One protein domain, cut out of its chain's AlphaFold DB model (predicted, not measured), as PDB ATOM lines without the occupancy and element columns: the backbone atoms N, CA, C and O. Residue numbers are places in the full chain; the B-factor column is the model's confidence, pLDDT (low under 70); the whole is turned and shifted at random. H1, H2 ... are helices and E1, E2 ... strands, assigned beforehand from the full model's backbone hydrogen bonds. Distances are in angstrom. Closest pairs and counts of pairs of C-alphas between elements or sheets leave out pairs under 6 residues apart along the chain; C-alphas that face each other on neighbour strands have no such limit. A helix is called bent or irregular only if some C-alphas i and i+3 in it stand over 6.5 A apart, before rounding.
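This is residues 120 to 249 of the 250 residues of an uncharacterized protein of Lactobacillus hayakitensis DSM 18933 = JCM 14209 (UniProt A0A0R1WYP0). Helix H3 runs through the core, with a ribbon of two parallel strands, E1 and E2, over its residues 173 to 180 and the strongly bent helix H6 wrapped round another side, both arms crossing H3. H4 packs on H3 and the first arm of H6 and makes a corner with H5, while H1 and H2 pair up away from H4 and H5. The printed part has 130 residues, with six named helices and two named strands in the order H1 E1 H2 H3 H4 H5 H6 E2, and its class is mostly helix. It is compact, with a radius of gyration of the C-alphas of 14.1 A, and rounded, spanning 41 by 34 by 28 A.

E1, residues 137 to 143, is 19.2 A long and begins at C-alpha 137 (-11.472, -16.599, 98.377). E2, residues 243 to 248, is 16.4 A long and ends at C-alpha 248 (-15.548, -23.937, 85.335). H3, residues 167 to 180, is 21.1 A long. H6, residues 216 to 236, was assigned as one helix by its hydrogen bonds but is bent, with C-alphas 224 and 227 9.2 A apart; its arms are H6a, residues 216 to 224, 11.9 A, and H6b, residues 227 to 236, 14.2 A. H4 is residues 187 to 193, and H5, residues 195 to 208, is 19.7 A long. H2, residues 150 to 160, is 15.4 A long, and H1, residues 120 to 123, begins at C-alpha 120 (-13.715, -39.609, 92.108).

E1 and E2 are parallel neighbours, with N 140 and O 245 2.9 A apart and N 247 and O 140 2.8 A apart, within hydrogen-bond range. They form a strand-helix-strand unit, two parallel strands with H2 to H6 between them along the chain. Residues 142 to 143 of E1 also pair antiparallel with residues 211 to 212. The closest C-alphas of E1 and H3 are those of Val 140 and Ile 177, 6.2 A. H3 touches H6a with residues 170 to 175 alone, about perpendicular at 82 degrees, closest at the C-alphas of Val 171 and Ala 218, 5.1 A. H3 only just touches H6b, with 3 pairs of C-alphas within 8 A, closest at Asp 172 and Ile 233, 6.2 A. H4 touches H6a, closest at the C-alphas of Ile 192 and Gly 223, 5.5 A. H4 and H5 touch only at the corner, and only just, with 3 such pairs, closest at the C-alphas of Gln 190 and Thr 196, 5.6 A. H1 touches H2, closest at the C-alphas of Asp 123 and Val 154, 6.3 A. H2 and H5 are apart. Every O i to N i+4 pair is within hydrogen-bond range in H2, H4, H5, H6a and H6b, 7 of 10 are in H3, and H1 is too short for such a pair.

The C-alphas farthest apart, of Asp 147 and Lys 228, are 41.6 A apart. The printed part has no cut, and the link from H1 to E1, 13 residues, is long. Mean pLDDT of the printed part is 86.0, with residues 133 to 134, 145 to 147, 162 to 165 and 249 under 70.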
ATOM      1  N   GLU A 120     -14.979 -40.273  92.461       86.81
ATOM      2  CA  GLU A 120     -13.715 -39.609  92.108       86.81
ATOM      3  C   GLU A 120     -13.771 -38.075  92.211       86.81
ATOM      4  O   GLU A 120     -12.741 -37.415  92.078       86.81
ATOM      5  N   ALA A 121     -14.929 -37.472  92.503       88.88
ATOM      6  CA  ALA A 121     -15.041 -36.051  92.830       88.88
ATOM      7  C   ALA A 121     -14.027 -35.635  93.900       88.88
ATOM      8  O   ALA A 121     -13.402 -34.586  93.764       88.88
ATOM      9  N   PHE A 122     -13.770 -36.502  94.886       89.19
ATOM     10  CA  PHE A 122     -12.822 -36.244  95.974       89.19
ATOM     11  C   PHE A 122     -11.362 -36.040  95.508       89.19
ATOM     12  O   PHE A 122     -10.537 -35.448  96.210       89.19
ATOM     13  N   ASP A 123     -11.026 -36.498  94.299       88.06
ATOM     14  CA  ASP A 123      -9.720 -36.284  93.675       88.06
ATOM     15  C   ASP A 123      -9.585 -34.919  92.979       88.06
ATOM     16  O   ASP A 123      -8.464 -34.495  92.676       88.06
ATOM     17  N   TYR A 124     -10.684 -34.193  92.745       90.31
ATOM     18  CA  TYR A 124     -10.668 -32.869  92.117       90.31
ATOM     19  C   TYR A 124     -10.377 -31.759  93.142       90.31
ATOM     20  O   TYR A 124     -11.227 -30.935  93.470       90.31
ATOM     21  N   PHE A 125      -9.152 -31.744  93.676       91.19
ATOM     22  CA  PHE A 125      -8.743 -30.799  94.717       91.19
ATOM     23  C   PHE A 125      -7.310 -30.271  94.564       91.19
ATOM     24  O   PHE A 125      -6.363 -31.027  94.345       91.19
ATOM     25  N   SER A 126      -7.135 -28.968  94.795       90.50
ATOM     26  CA  SER A 126      -5.836 -28.338  95.030       90.50
ATOM     27  C   SER A 126      -5.889 -27.442  96.271       90.50
ATOM     28  O   SER A 126      -6.877 -26.730  96.434       90.50
ATOM     29  N   PRO A 127      -4.832 -27.380  97.108       89.50
ATOM     30  CA  PRO A 127      -4.763 -26.449  98.237       89.50
ATOM     31  C   PRO A 127      -5.052 -24.989  97.872       89.50
ATOM     32  O   PRO A 127      -5.586 -24.254  98.690       89.50
ATOM     33  N   ASN A 128      -4.764 -24.582  96.631       89.00
ATOM     34  CA  ASN A 128      -5.046 -23.230  96.140       89.00
ATOM     35  C   ASN A 128      -6.545 -22.943  95.936       89.00
ATOM     36  O   ASN A 128      -6.900 -21.822  95.573       89.00
ATOM     37  N   PHE A 129      -7.411 -23.947  96.092       91.44
ATOM     38  CA  PHE A 129      -8.860 -23.776  96.029       91.44
ATOM     39  C   PHE A 129      -9.434 -23.284  97.353       91.44
ATOM     40  O   PHE A 129     -10.483 -22.651  97.358       91.44
ATOM     41  N   LEU A 130      -8.750 -23.565  98.463       91.75
ATOM     42  CA  LEU A 130      -9.152 -23.102  99.782       91.75
ATOM     43  C   LEU A 130      -8.911 -21.592  99.932       91.75
ATOM     44  O   LEU A 130      -7.988 -21.057  99.305       91.75
ATOM     45  N   PRO A 131      -9.681 -20.915 100.801       89.25
ATOM     46  CA  PRO A 131      -9.432 -19.524 101.145       89.25
ATOM     47  C   PRO A 131      -7.993 -19.313 101.622       89.25
ATOM     48  O   PRO A 131      -7.498 -20.021 102.502       89.25
ATOM     49  N   ASN A 132      -7.315 -18.329 101.032       77.88
ATOM     50  CA  ASN A 132      -5.989 -17.888 101.457       77.88
ATOM     51  C   ASN A 132      -6.054 -16.509 102.129       77.88
ATOM     52  O   ASN A 132      -7.006 -15.751 101.954       77.88
ATOM     53  N   THR A 133      -5.018 -16.167 102.892       61.66
ATOM     54  CA  THR A 133      -4.996 -14.985 103.769       61.66
ATOM     55  C   THR A 133      -5.084 -13.637 103.050       61.66
ATOM     56  O   THR A 133      -5.352 -12.637 103.705       61.66
ATOM     57  N   SER A 134      -4.828 -13.569 101.739       69.31
ATOM     58  CA  SER A 134      -4.845 -12.302 100.996       69.31
ATOM     59  C   SER A 134      -6.228 -11.918 100.475       69.31
ATOM     60  O   SER A 134      -6.535 -10.731 100.431       69.31
ATOM     61  N   GLU A 135      -7.055 -12.893 100.085       73.81
ATOM     62  CA  GLU A 135      -8.353 -12.627  99.436       73.81
ATOM     63  C   GLU A 135      -9.533 -13.357 100.095       73.81
ATOM     64  O   GLU A 135     -10.679 -13.109  99.732       73.81
ATOM     65  N   ASN A 136      -9.262 -14.264 101.040       85.38
ATOM     66  CA  ASN A 136     -10.232 -15.155 101.686       85.38
ATOM     67  C   ASN A 136     -11.222 -15.807 100.703       85.38
ATOM     68  O   ASN A 136     -12.428 -15.891 100.938       85.38
ATOM     69  N   LYS A 137     -10.692 -16.230  99.553       90.00
ATOM     70  CA  LYS A 137     -11.472 -16.599  98.377       90.00
ATOM     71  C   LYS A 137     -11.491 -18.114  98.169       90.00
ATOM     72  O   LYS A 137     -10.443 -18.699  97.899       90.00
ATOM     73  N   LEU A 138     -12.666 -18.733  98.270       91.56
ATOM     74  CA  LEU A 138     -12.887 -20.153  97.972       91.56
ATOM     75  C   LEU A 138     -13.116 -20.326  96.470       91.56
ATOM     76  O   LEU A 138     -14.068 -19.772  95.927       91.56
ATOM     77  N   GLN A 139     -12.281 -21.112  95.792       91.50
ATOM     78  CA  GLN A 139     -12.475 -21.425  94.374       91.50
ATOM     79  C   GLN A 139     -13.323 -22.683  94.232       91.50
ATOM     80  O   GLN A 139     -12.832 -23.784  94.458       91.50
ATOM     81  N   VAL A 140     -14.577 -22.524  93.824       89.75
ATOM     82  CA  VAL A 140     -15.499 -23.638  93.601       89.75
ATOM     83  C   VAL A 140     -15.520 -23.968  92.121       89.75
ATOM     84  O   VAL A 140     -15.815 -23.109  91.297       89.75
ATOM     85  N   PHE A 141     -15.215 -25.213  91.775       88.81
ATOM     86  CA  PHE A 141     -15.220 -25.662  90.388       88.81
ATOM     87  C   PHE A 141     -16.495 -26.426  90.066       88.81
ATOM     88  O   PHE A 141     -16.856 -27.379  90.755       88.81
ATOM     89  N   LEU A 142     -17.140 -26.016  88.981       87.00
ATOM     90  CA  LEU A 142     -18.304 -26.690  88.439       87.00
ATOM     91  C   LEU A 142     -17.885 -27.674  87.357       87.00
ATOM     92  O   LEU A 142     -17.171 -27.312  86.418       87.00
ATOM     93  N   TYR A 143     -18.380 -28.903  87.436       84.81
ATOM     94  CA  TYR A 143     -18.361 -29.786  86.287       84.81
ATOM     95  C   TYR A 143     -19.343 -29.264  85.232       84.81
ATOM     96  O   TYR A 143     -20.471 -28.862  85.519       84.81
ATOM     97  N   GLN A 144     -18.892 -29.259  83.985       74.56
ATOM     98  CA  GLN A 144     -19.755 -29.052  82.836       74.56
ATOM     99  C   GLN A 144     -19.790 -30.329  82.028       74.56
ATOM    100  O   GLN A 144     -18.739 -30.906  81.720       74.56
ATOM    101  N   HIS A 145     -21.008 -30.737  81.690       66.56
ATOM    102  CA  HIS A 145     -21.223 -31.819  80.756       66.56
ATOM    103  C   HIS A 145     -20.694 -31.383  79.385       66.56
ATOM    104  O   HIS A 145     -21.112 -30.364  78.838       66.56
ATOM    105  N   GLY A 146     -19.738 -32.137  78.864       65.62
ATOM    106  CA  GLY A 146     -19.124 -31.923  77.560       65.62
ATOM    107  C   GLY A 146     -18.572 -33.246  77.042       65.62
ATOM    108  O   GLY A 146     -18.821 -34.294  77.637       65.62
ATOM    109  N   ASP A 147     -17.786 -33.204  75.969       60.56
ATOM    110  CA  ASP A 147     -17.312 -34.424  75.298       60.56
ATOM    111  C   ASP A 147     -16.401 -35.302  76.185       60.56
ATOM    112  O   ASP A 147     -16.322 -36.521  76.014       60.56
ATOM    113  N   GLU A 148     -15.699 -34.697  77.150       76.25
ATOM    114  CA  GLU A 148     -14.802 -35.404  78.070       76.25
ATOM    115  C   GLU A 148     -15.529 -35.832  79.355       76.25
ATOM    116  O   GLU A 148     -15.944 -34.996  80.162       76.25
ATOM    117  N   LYS A 149     -15.585 -37.150  79.600       82.69
ATOM    118  CA  LYS A 149     -16.089 -37.733  80.855       82.69
ATOM    119  C   LYS A 149     -15.353 -37.162  82.071       82.69
ATOM    120  O   LYS A 149     -14.120 -37.091  82.078       82.69
ATOM    121  N   PHE A 150     -16.088 -36.879  83.148       84.62
ATOM    122  CA  PHE A 150     -15.522 -36.358  84.401       84.62
ATOM    123  C   PHE A 150     -14.334 -37.180  84.930       84.62
ATOM    124  O   PHE A 150     -13.303 -36.613  85.282       84.62
ATOM    125  N   LYS A 151     -14.410 -38.516  84.884       84.62
ATOM    126  CA  LYS A 151     -13.314 -39.410  85.303       84.62
ATOM    127  C   LYS A 151     -11.983 -39.123  84.591       84.62
ATOM    128  O   LYS A 151     -10.910 -39.195  85.200       84.62
ATOM    129  N   THR A 152     -12.035 -38.761  83.309       87.06
ATOM    130  CA  THR A 152     -10.850 -38.383  82.527       87.06
ATOM    131  C   THR A 152     -10.300 -37.032  82.991       87.06
ATOM    132  O   THR A 152      -9.093 -36.929  83.241       87.06
ATOM    133  N   LYS A 153     -11.177 -36.037  83.217       87.88
ATOM    134  CA  LYS A 153     -10.812 -34.729  83.795       87.88
ATOM    135  C   LYS A 153     -10.116 -34.888  85.145       87.88
ATOM    136  O   LYS A 153      -9.022 -34.358  85.332       87.88
ATOM    137  N   VAL A 154     -10.696 -35.676  86.052       88.38
ATOM    138  CA  VAL A 154     -10.121 -35.952  87.375       88.38
ATOM    139  C   VAL A 154      -8.762 -36.632  87.255       88.38
ATOM    140  O   VAL A 154      -7.799 -36.200  87.879       88.38
ATOM    141  N   THR A 155      -8.632 -37.648  86.398       87.75
ATOM    142  CA  THR A 155      -7.351 -38.345  86.198       87.75
ATOM    143  C   THR A 155      -6.255 -37.391  85.715       87.75
ATOM    144  O   THR A 155      -5.125 -37.426  86.210       87.75
ATOM    145  N   ARG A 156      -6.573 -36.524  84.746       89.19
ATOM    146  CA  ARG A 156      -5.662 -35.494  84.224       89.19
ATOM    147  C   ARG A 156      -5.295 -34.484  85.310       89.19
ATOM    148  O   ARG A 156      -4.114 -34.179  85.489       89.19
ATOM    149  N   PHE A 157      -6.286 -34.019  86.063       89.19
ATOM    150  CA  PHE A 157      -6.098 -33.098  87.173       89.19
ATOM    151  C   PHE A 157      -5.195 -33.697  88.262       89.19
ATOM    152  O   PHE A 157      -4.213 -33.066  88.651       89.19
ATOM    153  N   ARG A 158      -5.450 -34.941  88.683       86.12
ATOM    154  CA  ARG A 158      -4.661 -35.675  89.684       86.12
ATOM    155  C   ARG A 158      -3.204 -35.836  89.267       86.12
ATOM    156  O   ARG A 158      -2.312 -35.626  90.079       86.12
ATOM    157  N   LYS A 159      -2.938 -36.145  87.992       86.50
ATOM    158  CA  LYS A 159      -1.564 -36.227  87.458       86.50
ATOM    159  C   LYS A 159      -0.830 -34.887  87.534       86.50
ATOM    160  O   LYS A 159       0.349 -34.862  87.861       86.50
ATOM    161  N   LYS A 160      -1.521 -33.779  87.249       86.88
ATOM    162  CA  LYS A 160      -0.948 -32.425  87.326       86.88
ATOM    163  C   LYS A 160      -0.734 -31.957  88.772       86.88
ATOM    164  O   LYS A 160       0.163 -31.162  89.026       86.88
ATOM    165  N   ASN A 161      -1.543 -32.459  89.702       81.62
ATOM    166  CA  ASN A 161      -1.605 -32.030  91.099       81.62
ATOM    167  C   ASN A 161      -1.223 -33.168  92.065       81.62
ATOM    168  O   ASN A 161      -1.784 -33.280  93.147       81.62
ATOM    169  N   GLN A 162      -0.282 -34.039  91.689       65.31
ATOM    170  CA  GLN A 162      -0.013 -35.305  92.391       65.31
ATOM    171  C   GLN A 162       0.431 -35.142  93.864       65.31
ATOM    172  O   GLN A 162       0.349 -36.090  94.639       65.31
ATOM    173  N   SER A 163       0.860 -33.940  94.263       60.03
ATOM    174  CA  SER A 163       1.241 -33.559  95.631       60.03
ATOM    175  C   SER A 163       0.194 -32.696  96.357       60.03
ATOM    176  O   SER A 163       0.497 -32.087  97.386       60.03
ATOM    177  N   ALA A 164      -1.013 -32.555  95.807       59.25
ATOM    178  CA  ALA A 164      -2.003 -31.593  96.271       59.25
ATOM    179  C   ALA A 164      -2.759 -32.070  97.521       59.25
ATOM    180  O   ALA A 164      -3.839 -32.651  97.444       59.25
ATOM    181  N   GLY A 165      -2.178 -31.727  98.671       59.78
ATOM    182  CA  GLY A 165      -2.826 -31.681  99.980       59.78
ATOM    183  C   GLY A 165      -3.037 -33.029 100.665       59.78
ATOM    184  O   GLY A 165      -3.286 -34.060 100.047       59.78
ATOM    185  N   ASN A 166      -2.927 -33.003 101.991       79.19
ATOM    186  CA  ASN A 166      -3.297 -34.131 102.835       79.19
ATOM    187  C   ASN A 166      -4.832 -34.257 102.917       79.19
ATOM    188  O   ASN A 166      -5.571 -33.342 102.555       79.19
ATOM    189  N   LEU A 167      -5.304 -35.405 103.407       83.81
ATOM    190  CA  LEU A 167      -6.729 -35.729 103.529       83.81
ATOM    191  C   LEU A 167      -7.555 -34.608 104.181       83.81
ATOM    192  O   LEU A 167      -8.639 -34.307 103.699       83.81
ATOM    193  N   SER A 168      -7.038 -33.964 105.232       87.62
ATOM    194  CA  SER A 168      -7.780 -32.921 105.947       87.62
ATOM    195  C   SER A 168      -8.090 -31.710 105.072       87.62
ATOM    196  O   SER A 168      -9.213 -31.232 105.101       87.62
ATOM    197  N   LEU A 169      -7.158 -31.249 104.233       91.56
ATOM    198  CA  LEU A 169      -7.426 -30.118 103.337       91.56
ATOM    199  C   LEU A 169      -8.473 -30.451 102.264       91.56
ATOM    200  O   LEU A 169      -9.244 -29.576 101.877       91.56
ATOM    201  N   LYS A 170      -8.518 -31.708 101.802       91.38
ATOM    202  CA  LYS A 170      -9.577 -32.168 100.892       91.38
ATOM    203  C   LYS A 170     -10.934 -32.100 101.574       91.38
ATOM    204  O   LYS A 170     -11.858 -31.529 101.009       91.38
ATOM    205  N   VAL A 171     -11.034 -32.639 102.789       91.94
ATOM    206  CA  VAL A 171     -12.270 -32.582 103.578       91.94
ATOM    207  C   VAL A 171     -12.700 -31.140 103.781       91.94
ATOM    208  O   VAL A 171     -13.809 -30.804 103.391       91.94
ATOM    209  N   ASP A 172     -11.811 -30.280 104.283       93.75
ATOM    210  CA  ASP A 172     -12.088 -28.856 104.473       93.75
ATOM    211  C   ASP A 172     -12.695 -28.227 103.211       93.75
ATOM    212  O   ASP A 172     -13.722 -27.559 103.278       93.75
ATOM    213  N   TYR A 173     -12.094 -28.480 102.045       94.12
ATOM    214  CA  TYR A 173     -12.589 -27.952 100.779       94.12
ATOM    215  C   TYR A 173     -13.993 -28.460 100.455       94.12
ATOM    216  O   TYR A 173     -14.887 -27.650 100.222       94.12
ATOM    217  N   PHE A 174     -14.206 -29.777 100.482       93.38
ATOM    218  CA  PHE A 174     -15.503 -30.378 100.166       93.38
ATOM    219  C   PHE A 174     -16.586 -30.086 101.213       93.38
ATOM    220  O   PHE A 174     -17.764 -30.226 100.908       93.38
ATOM    221  N   VAL A 175     -16.222 -29.645 102.418       93.25
ATOM    222  CA  VAL A 175     -17.167 -29.060 103.375       93.25
ATOM    223  C   VAL A 175     -17.529 -27.641 102.954       93.25
ATOM    224  O   VAL A 175     -18.711 -27.324 102.836       93.25
ATOM    225  N   LEU A 176     -16.528 -26.806 102.669       92.62
ATOM    226  CA  LEU A 176     -16.725 -25.398 102.328       92.62
ATOM    227  C   LEU A 176     -17.482 -25.186 101.013       92.62
ATOM    228  O   LEU A 176     -18.235 -24.221 100.911       92.62
ATOM    229  N   ILE A 177     -17.349 -26.070 100.018       91.56
ATOM    230  CA  ILE A 177     -18.129 -25.943  98.772       91.56
ATOM    231  C   ILE A 177     -19.641 -25.982  99.014       91.56
ATOM    232  O   ILE A 177     -20.385 -25.436  98.203       91.56
ATOM    233  N   ASN A 178     -20.109 -26.601 100.105       88.62
ATOM    234  CA  ASN A 178     -21.538 -26.678 100.390       88.62
ATOM    235  C   ASN A 178     -22.122 -25.292 100.663       88.62
ATOM    236  O   ASN A 178     -23.270 -25.061 100.324       88.62
ATOM    237  N   PHE A 179     -21.323 -24.330 101.132       86.56
ATOM    238  CA  PHE A 179     -21.745 -22.930 101.268       86.56
ATOM    239  C   PHE A 179     -22.006 -22.240  99.922       86.56
ATOM    240  O   PHE A 179     -22.631 -21.188  99.879       86.56
ATOM    241  N   ALA A 180     -21.520 -22.803  98.812       86.50
ATOM    242  CA  ALA A 180     -21.838 -22.315  97.473       86.50
ATOM    243  C   ALA A 180     -23.135 -22.920  96.909       86.50
ATOM    244  O   ALA A 180     -23.665 -22.406  95.926       86.50
ATOM    245  N   LEU A 181     -23.609 -24.025  97.495       86.00
ATOM    246  CA  LEU A 181     -24.732 -24.824  97.004       86.00
ATOM    247  C   LEU A 181     -25.973 -24.744  97.910       86.00
ATOM    248  O   LEU A 181     -27.095 -24.828  97.414       86.00
ATOM    249  N   LEU A 182     -25.767 -24.612  99.219       85.94
ATOM    250  CA  LEU A 182     -26.778 -24.676 100.272       85.94
ATOM    251  C   LEU A 182     -27.078 -23.293 100.860       85.94
ATOM    252  O   LEU A 182     -26.288 -22.359 100.722       85.94
ATOM    253  N   ASP A 183     -28.211 -23.192 101.555       73.25
ATOM    254  CA  ASP A 183     -28.553 -22.008 102.343       73.25
ATOM    255  C   ASP A 183     -27.741 -21.980 103.644       73.25
ATOM    256  O   ASP A 183     -27.471 -23.027 104.222       73.25
ATOM    257  N   GLU A 184     -27.387 -20.789 104.136       71.44
ATOM    258  CA  GLU A 184     -26.527 -20.622 105.323       71.44
ATOM    259  C   GLU A 184     -27.128 -21.178 106.628       71.44
ATOM    260  O   GLU A 184     -26.398 -21.443 107.587       71.44
ATOM    261  N   GLU A 185     -28.446 -21.376 106.677       79.88
ATOM    262  CA  GLU A 185     -29.132 -21.928 107.842       79.88
ATOM    263  C   GLU A 185     -29.014 -23.456 107.874       79.88
ATOM    264  O   GLU A 185     -29.467 -24.148 106.971       79.88
ATOM    265  N   ASP A 186     -28.441 -23.999 108.948       86.50
ATOM    266  CA  ASP A 186     -28.379 -25.443 109.218       86.50
ATOM    267  C   ASP A 186     -27.583 -26.298 108.205       86.50
ATOM    268  O   ASP A 186     -27.851 -27.485 108.003       86.50
ATOM    269  N   ILE A 187     -26.545 -25.712 107.596       89.31
ATOM    270  CA  ILE A 187     -25.653 -26.395 106.636       89.31
ATOM    271  C   ILE A 187     -25.136 -27.735 107.163       89.31
ATOM    272  O   ILE A 187     -25.029 -28.690 106.399       89.31
ATOM    273  N   PHE A 188     -24.817 -27.831 108.454       92.06
ATOM    274  CA  PHE A 188     -24.315 -29.071 109.041       92.06
ATOM    275  C   PHE A 188     -25.299 -30.237 108.856       92.06
ATOM    276  O   PHE A 188     -24.911 -31.283 108.335       92.06
ATOM    277  N   ASN A 189     -26.570 -30.051 109.223       91.19
ATOM    278  CA  ASN A 189     -27.575 -31.101 109.071       91.19
ATOM    279  C   ASN A 189     -27.903 -31.347 107.597       91.19
ATOM    280  O   ASN A 189     -28.028 -32.503 107.201       91.19
ATOM    281  N   GLN A 190     -27.953 -30.297 106.771       90.62
ATOM    282  CA  GLN A 190     -28.179 -30.438 105.327       90.62
ATOM    283  C   GLN A 190     -27.072 -31.244 104.629       90.62
ATOM    284  O   GLN A 190     -27.359 -32.017 103.714       90.62
ATOM    285  N   ILE A 191     -25.811 -31.100 105.059       90.19
ATOM    286  CA  ILE A 191     -24.699 -31.931 104.578       90.19
ATOM    287  C   ILE A 191     -24.920 -33.387 104.989       90.19
ATOM    288  O   ILE A 191     -24.772 -34.275 104.156       90.19
ATOM    289  N   ILE A 192     -25.251 -33.647 106.258       90.31
ATOM    290  CA  ILE A 192     -25.338 -35.013 106.797       90.31
ATOM    291  C   ILE A 192     -26.520 -35.792 106.223       90.31
ATOM    292  O   ILE A 192     -26.350 -36.967 105.895       90.31
ATOM    293  N   ASP A 193     -27.688 -35.164 106.121       87.06
ATOM    294  CA  ASP A 193     -28.875 -35.729 105.468       87.06
ATOM    295  C   ASP A 193     -28.635 -35.902 103.962       87.06
ATOM    296  O   ASP A 193     -28.951 -36.933 103.380       87.06
ATOM    297  N   GLY A 194     -27.999 -34.922 103.319       86.25
ATOM    298  CA  GLY A 194     -27.656 -34.987 101.903       86.25
ATOM    299  C   GLY A 194     -28.841 -34.760 100.956       86.25
ATOM    300  O   GLY A 194     -28.621 -34.305  99.830       86.25
ATOM    301  N   THR A 195     -30.088 -34.967 101.392       86.25
ATOM    302  CA  THR A 195     -31.293 -34.718 100.583       86.25
ATOM    303  C   THR A 195     -31.324 -33.288 100.060       86.25
ATOM    304  O   THR A 195     -31.425 -33.075  98.849       86.25
ATOM    305  N   THR A 196     -31.130 -32.294 100.932       86.88
ATOM    306  CA  THR A 196     -31.094 -30.883 100.511       86.88
ATOM    307  C   THR A 196     -29.966 -30.606  99.514       86.88
ATOM    308  O   THR A 196     -30.176 -29.908  98.521       86.88
ATOM    309  N   MET A 197     -28.781 -31.190  99.726       87.00
ATOM    310  CA  MET A 197     -27.642 -31.040  98.813       87.00
ATOM    311  C   MET A 197     -27.966 -31.564  97.417       87.00
ATOM    312  O   MET A 197     -27.681 -30.889  96.423       87.00
ATOM    313  N   LEU A 198     -28.606 -32.728  97.323       85.31
ATOM    314  CA  LEU A 198     -28.996 -33.286  96.039       85.31
ATOM    315  C   LEU A 198     -30.077 -32.454  95.346       85.31
ATOM    316  O   LEU A 198     -29.969 -32.176  94.151       85.31
ATOM    317  N   GLU A 199     -31.107 -32.031  96.076       84.44
ATOM    318  CA  GLU A 199     -32.181 -31.216  95.512       84.44
ATOM    319  C   GLU A 199     -31.646 -29.895  94.953       84.44
ATOM    320  O   GLU A 199     -31.971 -29.519  93.821       84.44
ATOM    321  N   ARG A 200     -30.764 -29.222  95.700       86.94
ATOM    322  CA  ARG A 200     -30.075 -28.009  95.244       86.94
ATOM    323  C   ARG A 200     -29.194 -28.283  94.027       86.94
ATOM    324  O   ARG A 200     -29.235 -27.523  93.060       86.94
ATOM    325  N   GLN A 201     -28.458 -29.395  94.024       86.25
ATOM    326  CA  GLN A 201     -27.633 -29.800  92.888       86.25
ATOM    327  C   GLN A 201     -28.475 -29.986  91.620       86.25
ATOM    328  O   GLN A 201     -28.108 -29.488  90.554       86.25
ATOM    329  N   ILE A 202     -29.616 -30.665  91.718       81.38
ATOM    330  CA  ILE A 202     -30.513 -30.902  90.583       81.38
ATOM    331  C   ILE A 202     -31.125 -29.587  90.091       81.38
ATOM    332  O   ILE A 202     -31.154 -29.346  88.883       81.38
ATOM    333  N   GLN A 203     -31.542 -28.696  90.997       83.31
ATOM    334  CA  GLN A 203     -32.042 -27.364  90.638       83.31
ATOM    335  C   GLN A 203     -30.995 -26.543  89.869       83.31
ATOM    336  O   GLN A 203     -31.323 -25.919  88.853       83.31
ATOM    337  N   GLU A 204     -29.733 -26.554  90.305       85.44
ATOM    338  CA  GLU A 204     -28.630 -25.855  89.631       85.44
ATOM    339  C   GLU A 204     -28.334 -26.444  88.244       85.44
ATOM    340  O   GLU A 204     -28.070 -25.703  87.288       85.44
ATOM    341  N   VAL A 205     -28.456 -27.764  88.083       81.12
ATOM    342  CA  VAL A 205     -28.331 -28.396  86.766       81.12
ATOM    343  C   VAL A 205     -29.502 -28.033  85.861       81.12
ATOM    344  O   VAL A 205     -29.287 -27.619  84.720       81.12
ATOM    345  N   ALA A 206     -30.737 -28.145  86.343       79.06
ATOM    346  CA  ALA A 206     -31.929 -27.869  85.552       79.06
ATOM    347  C   ALA A 206     -31.973 -26.406  85.079       79.06
ATOM    348  O   ALA A 206     -32.206 -26.144  83.899       79.06
ATOM    349  N   SER A 207     -31.697 -25.463  85.985       81.56
ATOM    350  CA  SER A 207     -31.832 -24.026  85.721       81.56
ATOM    351  C   SER A 207     -30.613 -23.396  85.045       81.56
ATOM    352  O   SER A 207     -30.771 -22.501  84.216       81.56
ATOM    353  N   LYS A 208     -29.395 -23.836  85.389       81.75
ATOM    354  CA  LYS A 208     -28.143 -23.174  84.979       81.75
ATOM    355  C   LYS A 208     -27.145 -24.109  84.295       81.75
ATOM    356  O   LYS A 208     -26.088 -23.638  83.884       81.75
ATOM    357  N   LYS A 209     -27.449 -25.410  84.177       79.12
ATOM    358  CA  LYS A 209     -26.531 -26.452  83.668       79.12
ATOM    359  C   LYS A 209     -25.221 -26.521  84.463       79.12
ATOM    360  O   LYS A 209     -24.162 -26.810  83.913       79.12
ATOM    361  N   ARG A 210     -25.300 -26.244  85.769       81.75
ATOM    362  CA  ARG A 210     -24.158 -26.215  86.687       81.75
ATOM    363  C   ARG A 210     -24.129 -27.461  87.548       81.75
ATOM    364  O   ARG A 210     -25.089 -27.737  88.259       81.75
ATOM    365  N   VAL A 211     -23.004 -28.164  87.529       85.88
ATOM    366  CA  VAL A 211     -22.769 -29.305  88.410       85.88
ATOM    367  C   VAL A 211     -21.728 -28.934  89.459       85.88
ATOM    368  O   VAL A 211     -20.582 -28.698  89.096       85.88
ATOM    369  N   TYR A 212     -22.087 -28.900  90.740       89.38
ATOM    370  CA  TYR A 212     -21.102 -28.759  91.810       89.38
ATOM    371  C   TYR A 212     -20.414 -30.107  92.018       89.38
ATOM    372  O   TYR A 212     -21.016 -31.172  91.890       89.38
ATOM    373  N   ILE A 213     -19.111 -30.060  92.278       90.56
ATOM    374  CA  ILE A 213     -18.316 -31.261  92.514       90.56
ATOM    375  C   ILE A 213     -18.343 -31.537  94.019       90.56
ATOM    376  O   ILE A 213     -17.538 -30.957  94.740       90.56
ATOM    377  N   VAL A 214     -19.271 -32.373  94.487       90.19
ATOM    378  CA  VAL A 214     -19.450 -32.729  95.909       90.19
ATOM    379  C   VAL A 214     -18.976 -34.152  96.202       90.19
ATOM    380  O   VAL A 214     -18.896 -34.990  95.303       90.19
ATOM    381  N   SER A 215     -18.631 -34.437  97.461       91.19
ATOM    382  CA  SER A 215     -18.035 -35.719  97.847       91.19
ATOM    383  C   SER A 215     -18.705 -36.358  99.057       91.19
ATOM    384  O   SER A 215     -18.692 -35.796 100.156       91.19
ATOM    385  N   GLY A 216     -19.136 -37.609  98.883       92.38
ATOM    386  CA  GLY A 216     -19.693 -38.434  99.951       92.38
ATOM    387  C   GLY A 216     -18.669 -38.769 101.039       92.38
ATOM    388  O   GLY A 216     -19.038 -38.957 102.192       92.38
ATOM    389  N   TYR A 217     -17.367 -38.754 100.724       92.25
ATOM    390  CA  TYR A 217     -16.315 -38.889 101.739       92.25
ATOM    391  C   TYR A 217     -16.290 -37.703 102.703       92.25
ATOM    392  O   TYR A 217     -16.104 -37.898 103.901       92.25
ATOM    393  N   ALA A 218     -16.499 -36.479 102.214       92.12
ATOM    394  CA  ALA A 218     -16.570 -35.313 103.087       92.12
ATOM    395  C   ALA A 218     -17.845 -35.327 103.940       92.12
ATOM    396  O   ALA A 218     -17.763 -35.061 105.137       92.12
ATOM    397  N   GLN A 219     -18.983 -35.720 103.350       93.44
ATOM    398  CA  GLN A 219     -20.237 -35.950 104.078       93.44
ATOM    399  C   GLN A 219     -20.044 -36.970 105.209       93.44
ATOM    400  O   GLN A 219     -20.386 -36.683 106.355       93.44
ATOM    401  N   PHE A 220     -19.429 -38.120 104.911       94.62
ATOM    402  CA  PHE A 220     -19.112 -39.146 105.904       94.62
ATOM    403  C   PHE A 220     -18.254 -38.599 107.043       94.62
ATOM    404  O   PHE A 220     -18.611 -38.745 108.204       94.62
ATOM    405  N   ILE A 221     -17.136 -37.944 106.721       93.38
ATOM    406  CA  ILE A 221     -16.169 -37.472 107.720       93.38
ATOM    407  C   ILE A 221     -16.804 -36.421 108.639       93.38
ATOM    408  O   ILE A 221     -16.619 -36.483 109.853       93.38
ATOM    409  N   VAL A 222     -17.588 -35.488 108.094       92.38
ATOM    410  CA  VAL A 222     -18.311 -34.500 108.908       92.38
ATOM    411  C   VAL A 222     -19.382 -35.152 109.774       92.38
ATOM    412  O   VAL A 222     -19.458 -34.834 110.958       92.38
ATOM    413  N   GLY A 223     -20.175 -36.072 109.221       92.94
ATOM    414  CA  GLY A 223     -21.192 -36.794 109.987       92.94
ATOM    415  C   GLY A 223     -20.589 -37.628 111.117       92.94
ATOM    416  O   GLY A 223     -21.086 -37.602 112.239       92.94
ATOM    417  N   TYR A 224     -19.471 -38.294 110.839       92.62
ATOM    418  CA  TYR A 224     -18.783 -39.171 111.776       92.62
ATOM    419  C   TYR A 224     -18.067 -38.398 112.904       92.62
ATOM    420  O   TYR A 224     -18.191 -38.764 114.070       92.62
ATOM    421  N   PHE A 225     -17.353 -37.302 112.604       92.06
ATOM    422  CA  PHE A 225     -16.685 -36.490 113.641       92.06
ATOM    423  C   PHE A 225     -17.595 -35.440 114.304       92.06
ATOM    424  O   PHE A 225     -17.238 -34.874 115.343       92.06
ATOM    425  N   GLY A 226     -18.770 -35.188 113.727       94.25
ATOM    426  CA  GLY A 226     -19.820 -34.350 114.292       94.25
ATOM    427  C   GLY A 226     -19.586 -32.838 114.182       94.25
ATOM    428  O   GLY A 226     -18.614 -32.346 113.602       94.25
ATOM    429  N   SER A 227     -20.504 -32.077 114.782       94.19
ATOM    430  CA  SER A 227     -20.605 -30.616 114.624       94.19
ATOM    431  C   SER A 227     -19.370 -29.854 115.091       94.19
ATOM    432  O   SER A 227     -18.989 -28.866 114.476       94.19
ATOM    433  N   LYS A 228     -18.673 -30.340 116.123       95.00
ATOM    434  CA  LYS A 228     -17.435 -29.706 116.590       95.00
ATOM    435  C   LYS A 228     -16.354 -29.691 115.504       95.00
ATOM    436  O   LYS A 228     -15.665 -28.687 115.348       95.00
ATOM    437  N   TYR A 229     -16.205 -30.791 114.765       94.06
ATOM    438  CA  TYR A 229     -15.242 -30.875 113.667       94.06
ATOM    439  C   TYR A 229     -15.611 -29.908 112.537       94.06
ATOM    440  O   TYR A 229     -14.748 -29.192 112.032       94.06
ATOM    441  N   PHE A 230     -16.900 -29.829 112.205       94.88
ATOM    442  CA  PHE A 230     -17.431 -28.853 111.256       94.88
ATOM    443  C   PHE A 230     -17.140 -27.405 111.691       94.88
ATOM    444  O   PHE A 230     -16.552 -26.641 110.926       94.88
ATOM    445  N   ASP A 231     -17.444 -27.044 112.940       94.25
ATOM    446  CA  ASP A 231     -17.199 -25.705 113.489       94.25
ATOM    447  C   ASP A 231     -15.715 -25.314 113.457       94.25
ATOM    448  O   ASP A 231     -15.372 -24.150 113.231       94.25
ATOM    449  N   ASP A 232     -14.817 -26.269 113.698       95.19
ATOM    450  CA  ASP A 232     -13.376 -26.029 113.665       95.19
ATOM    451  C   ASP A 232     -12.883 -25.729 112.236       95.19
ATOM    452  O   ASP A 232     -12.025 -24.855 112.065       95.19
ATOM    453  N   ILE A 233     -13.472 -26.351 111.204       93.75
ATOM    454  CA  ILE A 233     -13.241 -25.978 109.797       93.75
ATOM    455  C   ILE A 233     -13.711 -24.540 109.560       93.75
ATOM    456  O   ILE A 233     -12.957 -23.720 109.037       93.75
ATOM    457  N   LEU A 234     -14.926 -24.196 109.990       92.12
ATOM    458  CA  LEU A 234     -15.483 -22.858 109.776       92.12
ATOM    459  C   LEU A 234     -14.638 -21.754 110.418       92.12
ATOM    460  O   LEU A 234     -14.393 -20.710 109.805       92.12
ATOM    461  N   LYS A 235     -14.141 -21.997 111.637       92.56
ATOM    462  CA  LYS A 235     -13.223 -21.088 112.338       92.56
ATOM    463  C   LYS A 235     -11.886 -20.969 111.620       92.56
ATOM    464  O   LYS A 235     -11.347 -19.868 111.525       92.56
ATOM    465  N   LYS A 236     -11.347 -22.083 111.117       92.12
ATOM    466  CA  LYS A 236     -10.054 -22.120 110.419       92.12
ATOM    467  C   LYS A 236     -10.027 -21.213 109.187       92.12
ATOM    468  O   LYS A 236      -8.977 -20.639 108.907       92.12
ATOM    469  N   TYR A 237     -11.149 -21.078 108.480       91.12
ATOM    470  CA  TYR A 237     -11.235 -20.314 107.229       91.12
ATOM    471  C   TYR A 237     -12.018 -18.999 107.334       91.12
ATOM    472  O   TYR A 237     -12.306 -18.400 106.303       91.12
ATOM    473  N   ASP A 238     -12.358 -18.543 108.549       88.75
ATOM    474  CA  ASP A 238     -13.156 -17.323 108.780       88.75
ATOM    475  C   ASP A 238     -14.358 -17.250 107.818       88.75
ATOM    476  O   ASP A 238     -14.487 -16.320 107.015       88.75
ATOM    477  N   TYR A 239     -15.191 -18.303 107.838       86.94
ATOM    478  CA  TYR A 239     -16.190 -18.558 106.790       86.94
ATOM    479  C   TYR A 239     -17.150 -17.378 106.554       86.94
ATOM    480  O   TYR A 239     -17.598 -17.163 105.434       86.94
ATOM    481  N   GLN A 240     -17.410 -16.561 107.581       85.94
ATOM    482  CA  GLN A 240     -18.274 -15.375 107.505       85.94
ATOM    483  C   GLN A 240     -17.725 -14.279 106.583       85.94
ATOM    484  O   GLN A 240     -18.475 -13.428 106.112       85.94
ATOM    485  N   LYS A 241     -16.411 -14.268 106.339       86.25
ATOM    486  CA  LYS A 241     -15.748 -13.338 105.415       86.25
ATOM    487  C   LYS A 241     -15.330 -14.019 104.119       86.25
ATOM    488  O   LYS A 241     -14.552 -13.442 103.358       86.25
ATOM    489  N   MET A 242     -15.730 -15.272 103.913       89.69
ATOM    490  CA  MET A 242     -15.314 -16.052 102.759       89.69
ATOM    491  C   MET A 242     -16.037 -15.554 101.513       89.69
ATOM    492  O   MET A 242     -17.254 -15.387 101.503       89.69
ATOM    493  N   ILE A 243     -15.282 -15.345 100.438       87.50
ATOM    494  CA  ILE A 243     -15.839 -14.993  99.133       87.50
ATOM    495  C   ILE A 243     -15.825 -16.247  98.264       87.50
ATOM    496  O   ILE A 243     -14.762 -16.798  97.978       87.50
ATOM    497  N   VAL A 244     -17.000 -16.693  97.828       87.94
ATOM    498  CA  VAL A 244     -17.137 -17.836  96.918       87.94
ATOM    499  C   VAL A 244     -16.897 -17.382  95.476       87.94
ATOM    500  O   VAL A 244     -17.595 -16.511  94.959       87.94
ATOM    501  N   ASP A 245     -15.921 -17.996  94.814       88.12
ATOM    502  CA  ASP A 245     -15.572 -17.768  93.412       88.12
ATOM    503  C   ASP A 245     -15.836 -19.007  92.580       88.12
ATOM    504  O   ASP A 245     -15.062 -19.968  92.585       88.12
ATOM    505  N   VAL A 246     -16.951 -18.975  91.864       86.00
ATOM    506  CA  VAL A 246     -17.404 -20.097  91.055       86.00
ATOM    507  C   VAL A 246     -16.719 -20.060  89.688       86.00
ATOM    508  O   VAL A 246     -16.850 -19.095  88.937       86.00
ATOM    509  N   LYS A 247     -16.002 -21.136  89.356       83.06
ATOM    510  CA  LYS A 247     -15.243 -21.335  88.115       83.06
ATOM    511  C   LYS A 247     -15.680 -22.608  87.399       83.06
ATOM    512  O   LYS A 247     -16.279 -23.504  87.985       83.06
ATOM    513  N   GLU A 248     -15.327 -22.723  86.125       78.25
ATOM    514  CA  GLU A 248     -15.548 -23.937  85.335       78.25
ATOM    515  C   GLU A 248     -14.367 -24.914  85.467       78.25
ATOM    516  O   GLU A 248     -13.199 -24.512  85.445       78.25
ATOM    517  N   ALA A 249     -14.666 -26.211  85.598       69.06
ATOM    518  CA  ALA A 249     -13.675 -27.283  85.631       69.06
ATOM    519  C   ALA A 249     -13.127 -27.586  84.219       69.06
ATOM    520  O   ALA A 249     -13.711 -28.374  83.458       69.06
TER     521      ALA A 249